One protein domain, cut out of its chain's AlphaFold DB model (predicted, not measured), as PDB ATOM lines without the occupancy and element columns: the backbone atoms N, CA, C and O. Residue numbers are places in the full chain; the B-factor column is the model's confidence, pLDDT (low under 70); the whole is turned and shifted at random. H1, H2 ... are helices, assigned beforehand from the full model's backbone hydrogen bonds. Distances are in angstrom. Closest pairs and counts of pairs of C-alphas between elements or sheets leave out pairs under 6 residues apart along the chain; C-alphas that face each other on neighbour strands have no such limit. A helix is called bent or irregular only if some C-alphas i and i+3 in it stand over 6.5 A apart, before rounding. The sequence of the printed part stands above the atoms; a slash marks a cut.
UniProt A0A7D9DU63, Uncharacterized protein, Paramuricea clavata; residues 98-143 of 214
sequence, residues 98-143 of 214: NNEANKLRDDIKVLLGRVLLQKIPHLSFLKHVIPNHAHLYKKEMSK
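What this domain is: This is residues 98 to 143 of the 214 residues of an uncharacterized protein of Paramuricea clavata (UniProt A0A7D9DU63). One long helix, H1, makes the longest axis; after residue 119 the backbone turns a corner into a short, irregular helix, H2, and the link after H2 folds back alongside H1. The last printed residues, 136 to 143, stick out as a small arm that holds the four-residue helix H3, and residues 98 to 105 of H1 also stand free. The printed part has 46 residues, with three named helices in the order H1, H2, H3 and no named strand; the class is all helix. The whole is loose, with a radius of gyration of the C-alphas of 12.2 A, and flat in outline, spanning 33 by 30 by 16 A.

Where its parts are: H1 covers residues 98 to 119, 31.1 A from C-alpha 98 at (-26.661, -120.716, 63.225) to C-alpha 119 at (-5.874, -98.418, 69.290). H2 covers residues 121 to 128, 14.0 A long, and is irregular: C-alphas 122 and 125 are 7.4 A apart. H3 covers residues 138 to 141, 5.2 A long, and ends at C-alpha 141 at (-18.934, -100.608, 49.081).

How they stand to each other: H1 and H2 touch only at the corner by their tight link, and H1 does so with residues 116 to 117 alone. Their closest C-alphas, those of Leu 117 and Leu 123, are 5.6 A apart. They run opposite ways at a steep tilt of 48 degrees. H3 is apart from H1 and from H2. In H1 every O i to N i+4 pair is within hydrogen-bond range; in H2 0 of 4 are, beside 3 of 5 O i to N i+3 pairs, and H3 is too short for an O i to N i+4 pair.

The domain as a whole: The two C-alphas farthest apart, those of Asn 98 and His 122, are 34.7 A apart. Without the stretches that stand free, the body of 30 residues spans 26 by 15 by 11 A. The printed part has no cut; the link from H2 to H3, of 9 residues, is short. The mean pLDDT of the printed part is 87.3, and residues 133 to 134 are under 70.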
ATOM      1  N   ASN A  98     -27.918-120.426  62.526       92.88
ATOM      2  CA  ASN A  98     -26.661-120.716  63.225       92.88
ATOM      3  C   ASN A  98     -25.414-120.487  62.346       92.88
ATOM      4  O   ASN A  98     -24.359-120.111  62.861       92.88
ATOM      5  N   ASN A  99     -25.514-120.697  61.034       93.31
ATOM      6  CA  ASN A  99     -24.411-120.525  60.090       93.31
ATOM      7  C   ASN A  99     -24.138-119.039  59.821       93.31
ATOM      8  O   ASN A  99     -22.987-118.604  59.856       93.31
ATOM      9  N   GLU A 100     -25.184-118.248  59.611       90.50
ATOM     10  CA  GLU A 100     -25.171-116.799  59.472       90.50
ATOM     11  C   GLU A 100     -24.646-116.140  60.743       90.50
ATOM     12  O   GLU A 100     -23.781-115.269  60.670       90.50
ATOM     13  N   ALA A 101     -25.094-116.595  61.917       93.62
ATOM     14  CA  ALA A 101     -24.599-116.109  63.198       93.62
ATOM     15  C   ALA A 101     -23.104-116.409  63.384       93.62
ATOM     16  O   ALA A 101     -22.354-115.546  63.846       93.62
ATOM     17  N   ASN A 102     -22.644-117.606  63.009       94.38
ATOM     18  CA  ASN A 102     -21.224-117.961  63.072       94.38
ATOM     19  C   ASN A 102     -20.387-117.134  62.091       94.38
ATOM     20  O   ASN A 102     -19.365-116.574  62.488       94.38
ATOM     21  N   LYS A 103     -20.860-116.965  60.855       89.94
ATOM     22  CA  LYS A 103     -20.207-116.117  59.856       89.94
ATOM     23  C   LYS A 103     -20.115-114.663  60.319       89.94
ATOM     24  O   LYS A 103     -19.043-114.070  60.264       89.94
ATOM     25  N   LEU A 104     -21.206-114.114  60.854       90.81
ATOM     26  CA  LEU A 104     -21.232-112.764  61.411       90.81
ATOM     27  C   LEU A 104     -20.234-112.617  62.567       90.81
ATOM     28  O   LEU A 104     -19.525-111.614  62.644       90.81
ATOM     29  N   ARG A 105     -20.143-113.612  63.458       92.19
ATOM     30  CA  ARG A 105     -19.145-113.618  64.538       92.19
ATOM     31  C   ARG A 105     -17.723-113.595  63.988       92.19
ATOM     32  O   ARG A 105     -16.903-112.844  64.509       92.19
ATOM     33  N   ASP A 106     -17.424-114.386  62.965       89.88
ATOM     34  CA  ASP A 106     -16.092-114.421  62.356       89.88
ATOM     35  C   ASP A 106     -15.738-113.094  61.671       89.88
ATOM     36  O   ASP A 106     -14.645-112.565  61.889       89.88
ATOM     37  N   ASP A 107     -16.686-112.483  60.962       87.56
ATOM     38  CA  ASP A 107     -16.509-111.160  60.356       87.56
ATOM     39  C   ASP A 107     -16.267-110.073  61.424       87.56
ATOM     40  O   ASP A 107     -15.366-109.235  61.290       87.56
ATOM     41  N   ILE A 108     -17.011-110.113  62.539       90.12
ATOM     42  CA  ILE A 108     -16.837-109.187  63.671       90.12
ATOM     43  C   ILE A 108     -15.467-109.364  64.336       90.12
ATOM     44  O   ILE A 108     -14.833-108.361  64.672       90.12
ATOM     45  N   LYS A 109     -14.960-110.596  64.498       90.44
ATOM     46  CA  LYS A 109     -13.613-110.841  65.054       90.44
ATOM     47  C   LYS A 109     -12.537-110.122  64.240       90.44
ATOM     48  O   LYS A 109     -11.650-109.494  64.821       90.44
ATOM     49  N   VAL A 110     -12.633-110.155  62.908       89.31
ATOM     50  CA  VAL A 110     -11.693-109.452  62.017       89.31
ATOM     51  C   VAL A 110     -11.780-107.935  62.212       89.31
ATOM     52  O   VAL A 110     -10.748-107.264  62.280       89.31
ATOM     53  N   LEU A 111     -12.990-107.380  62.334       89.25
ATOM     54  CA  LEU A 111     -13.188-105.947  62.581       89.25
ATOM     55  C   LEU A 111     -12.620-105.517  63.937       89.25
ATOM     56  O   LEU A 111     -11.858-104.550  63.995       89.25
ATOM     57  N   LEU A 112     -12.926-106.257  65.004       91.19
ATOM     58  CA  LEU A 112     -12.396-106.001  66.344       91.19
ATOM     59  C   LEU A 112     -10.871-106.072  66.361       91.19
ATOM     60  O   LEU A 112     -10.233-105.164  66.887       91.19
ATOM     61  N   GLY A 113     -10.278-107.083  65.722       90.56
ATOM     62  CA  GLY A 113      -8.827-107.196  65.592       90.56
ATOM     63  C   GLY A 113      -8.195-105.948  64.970       90.56
ATOM     64  O   GLY A 113      -7.187-105.449  65.467       90.56
ATOM     65  N   ARG A 114      -8.813-105.374  63.928       87.88
ATOM     66  CA  ARG A 114      -8.325-104.131  63.304       87.88
ATOM     67  C   ARG A 114      -8.443-102.921  64.222       87.88
ATOM     68  O   ARG A 114      -7.509-102.125  64.282       87.88
ATOM     69  N   VAL A 115      -9.560-102.786  64.937       90.75
ATOM     70  CA  VAL A 115      -9.741-101.701  65.911       90.75
ATOM     71  C   VAL A 115      -8.703-101.812  67.027       90.75
ATOM     72  O   VAL A 115      -8.076-100.814  67.373       90.75
ATOM     73  N   LEU A 116      -8.457-103.020  67.538       91.62
ATOM     74  CA  LEU A 116      -7.449-103.270  68.569       91.62
ATOM     75  C   LEU A 116      -6.040-102.916  68.088       91.62
ATOM     76  O   LEU A 116      -5.332-102.212  68.800       91.62
ATOM     77  N   LEU A 117      -5.653-103.310  66.870       90.50
ATOM     78  CA  LEU A 117      -4.370-102.912  66.275       90.50
ATOM     79  C   LEU A 117      -4.226-101.394  66.128       90.50
ATOM     80  O   LEU A 117      -3.146-100.850  66.340       90.50
ATOM     81  N   GLN A 118      -5.303-100.706  65.744       89.81
ATOM     82  CA  GLN A 118      -5.290 -99.256  65.568       89.81
ATOM     83  C   GLN A 118      -5.200 -98.513  66.907       89.81
ATOM     84  O   GLN A 118      -4.610 -97.436  66.972       89.81
ATOM     85  N   LYS A 119      -5.810 -99.056  67.967       93.56
ATOM     86  CA  LYS A 119      -5.874 -98.418  69.290       93.56
ATOM     87  C   LYS A 119      -4.731 -98.820  70.220       93.56
ATOM     88  O   LYS A 119      -4.399 -98.040  71.105       93.56
ATOM     89  N   ILE A 120      -4.129 -99.993  70.026       93.69
ATOM     90  CA  ILE A 120      -3.064-100.539  70.876       93.69
ATOM     91  C   ILE A 120      -1.829-100.831  70.005       93.69
ATOM     92  O   ILE A 120      -1.694-101.932  69.465       93.69
ATOM     93  N   PRO A 121      -0.885 -99.878  69.890       88.44
ATOM     94  CA  PRO A 121       0.294-100.011  69.029       88.44
ATOM     95  C   PRO A 121       1.189-101.208  69.380       88.44
ATOM     96  O   PRO A 121       1.821-101.796  68.501       88.44
ATOM     97  N   HIS A 122       1.205-101.616  70.653       92.88
ATOM     98  CA  HIS A 122       1.951-102.784  71.131       92.88
ATOM     99  C   HIS A 122       1.467-104.108  70.530       92.88
ATOM    100  O   HIS A 122       2.223-105.069  70.517       92.88
ATOM    101  N   LEU A 123       0.240-104.165  69.998       90.00
ATOM    102  CA  LEU A 123      -0.291-105.351  69.323       90.00
ATOM    103  C   LEU A 123       0.055-105.397  67.827       90.00
ATOM    104  O   LEU A 123      -0.348-106.333  67.146       90.00
ATOM    105  N   SER A 124       0.821-104.433  67.304       87.12
ATOM    106  CA  SER A 124       1.182-104.338  65.878       87.12
ATOM    107  C   SER A 124       1.823-105.603  65.292       87.12
ATOM    108  O   SER A 124       1.651-105.866  64.101       87.12
ATOM    109  N   PHE A 125       2.474-106.432  66.113       89.75
ATOM    110  CA  PHE A 125       3.017-107.731  65.697       89.75
ATOM    111  C   PHE A 125       1.938-108.706  65.178       89.75
ATOM    112  O   PHE A 125       2.224-109.546  64.328       89.75
ATOM    113  N   LEU A 126       0.679-108.562  65.612       88.25
ATOM    114  CA  LEU A 126      -0.455-109.390  65.175       88.25
ATOM    115  C   LEU A 126      -1.039-108.970  63.818       88.25
ATOM    116  O   LEU A 126      -1.976-109.602  63.326       88.25
ATOM    117  N   LYS A 127      -0.493-107.931  63.173       87.38
ATOM    118  CA  LYS A 127      -0.976-107.430  61.875       87.38
ATOM    119  C   LYS A 127      -1.011-108.506  60.788       87.38
ATOM    120  O   LYS A 127      -1.885-108.457  59.930       87.38
ATOM    121  N   HIS A 128      -0.097-109.472  60.835       86.94
ATOM    122  CA  HIS A 128      -0.034-110.571  59.868       86.94
ATOM    123  C   HIS A 128      -1.096-111.655  60.096       86.94
ATOM    124  O   HIS A 128      -1.423-112.385  59.167       86.94
ATOM    125  N   VAL A 129      -1.644-111.748  61.310       88.00
ATOM    126  CA  VAL A 129      -2.659-112.747  61.681       88.00
ATOM    127  C   VAL A 129      -4.061-112.277  61.291       88.00
ATOM    128  O   VAL A 129      -4.936-113.088  61.005       88.00
ATOM    129  N   ILE A 130      -4.290-110.961  61.258       86.25
ATOM    130  CA  ILE A 130      -5.607-110.389  60.976       86.25
ATOM    131  C   ILE A 130      -5.806-110.244  59.455       86.25
ATOM    132  O   ILE A 130      -5.065-109.502  58.804       86.25
ATOM    133  N   PRO A 131      -6.837-110.883  58.865       83.69
ATOM    134  CA  PRO A 131      -7.113-110.789  57.434       83.69
ATOM    135  C   PRO A 131      -7.327-109.347  56.957       83.69
ATOM    136  O   PRO A 131      -7.994-108.534  57.607       83.69
ATOM    137  N   ASN A 132      -6.822-109.023  55.762       74.12
ATOM    138  CA  ASN A 132      -6.911-107.673  55.180       74.12
ATOM    139  C   ASN A 132      -8.266-107.374  54.483       74.12
ATOM    140  O   ASN A 132      -8.664-106.216  54.296       74.12
ATOM    141  N   HIS A 133      -9.032-108.404  54.118       68.81
ATOM    142  CA  HIS A 133     -10.369-108.260  53.530       68.81
ATOM    143  C   HIS A 133     -11.420-108.881  54.453       68.81
ATOM    144  O   HIS A 133     -11.152-109.879  55.101       68.81
ATOM    145  N   ALA A 134     -12.566-108.210  54.590       65.81
ATOM    146  CA  ALA A 134     -13.638-108.612  55.510       65.81
ATOM    147  C   ALA A 134     -14.964-108.908  54.786       65.81
ATOM    148  O   ALA A 134     -15.945-109.211  55.437       65.81
ATOM    149  N   HIS A 135     -15.040-108.728  53.461       72.81
ATOM    150  CA  HIS A 135     -16.279-108.925  52.702       72.81
ATOM    151  C   HIS A 135     -16.010-108.982  51.195       72.81
ATOM    152  O   HIS A 135     -15.056-108.375  50.703       72.81
ATOM    153  N   LEU A 136     -16.898-109.686  50.486       78.56
ATOM    154  CA  LEU A 136     -16.861-109.911  49.038       78.56
ATOM    155  C   LEU A 136     -16.907-108.599  48.237       78.56
ATOM    156  O   LEU A 136     -16.139-108.430  47.298       78.56
ATOM    157  N   TYR A 137     -17.736-107.642  48.667       83.44
ATOM    158  CA  TYR A 137     -18.007-106.397  47.933       83.44
ATOM    159  C   TYR A 137     -17.251-105.172  48.467       83.44
ATOM    160  O   TYR A 137     -17.757-104.050  48.454       83.44
ATOM    161  N   LYS A 138     -16.044-105.362  49.017       83.06
ATOM    162  CA  LYS A 138     -15.278-104.268  49.650       83.06
ATOM    163  C   LYS A 138     -14.956-103.137  48.685       83.06
ATOM    164  O   LYS A 138     -14.999-101.970  49.068       83.06
ATOM    165  N   LYS A 139     -14.626-103.475  47.439       85.44
ATOM    166  CA  LYS A 139     -14.258-102.482  46.426       85.44
ATOM    167  C   LYS A 139     -15.469-101.641  46.040       85.44
ATOM    168  O   LYS A 139     -15.362-100.425  45.947       85.44
ATOM    169  N   GLU A 140     -16.620-102.271  45.886       87.12
ATOM    170  CA  GLU A 140     -17.894-101.665  45.523       87.12
ATOM    171  C   GLU A 140     -18.410-100.790  46.667       87.12
ATOM    172  O   GLU A 140     -18.697 -99.617  46.456       87.12
ATOM    173  N   MET A 141     -18.432-101.313  47.895       82.25
ATOM    174  CA  MET A 141     -18.934-100.608  49.081       82.25
ATOM    175  C   MET A 141     -18.036 -99.450  49.535       82.25
ATOM    176  O   MET A 141     -18.513 -98.551  50.221       82.25
ATOM    177  N   SER A 142     -16.759 -99.435  49.135       85.38
ATOM    178  CA  SER A 142     -15.857 -98.300  49.379       85.38
ATOM    179  C   SER A 142     -16.128 -97.082  48.485       85.38
ATOM    180  O   SER A 142     -15.662 -95.985  48.791       85.38
ATOM    181  N   LYS A 143     -16.879 -97.246  47.386       88.75
ATOM    182  CA  LYS A 143     -17.199 -96.157  46.452       88.75
ATOM    183  C   LYS A 143     -18.347 -95.295  46.985       88.75
ATOM    184  O   LYS A 143     -19.308 -95.799  47.573       88.75
TER     185      LYS A 143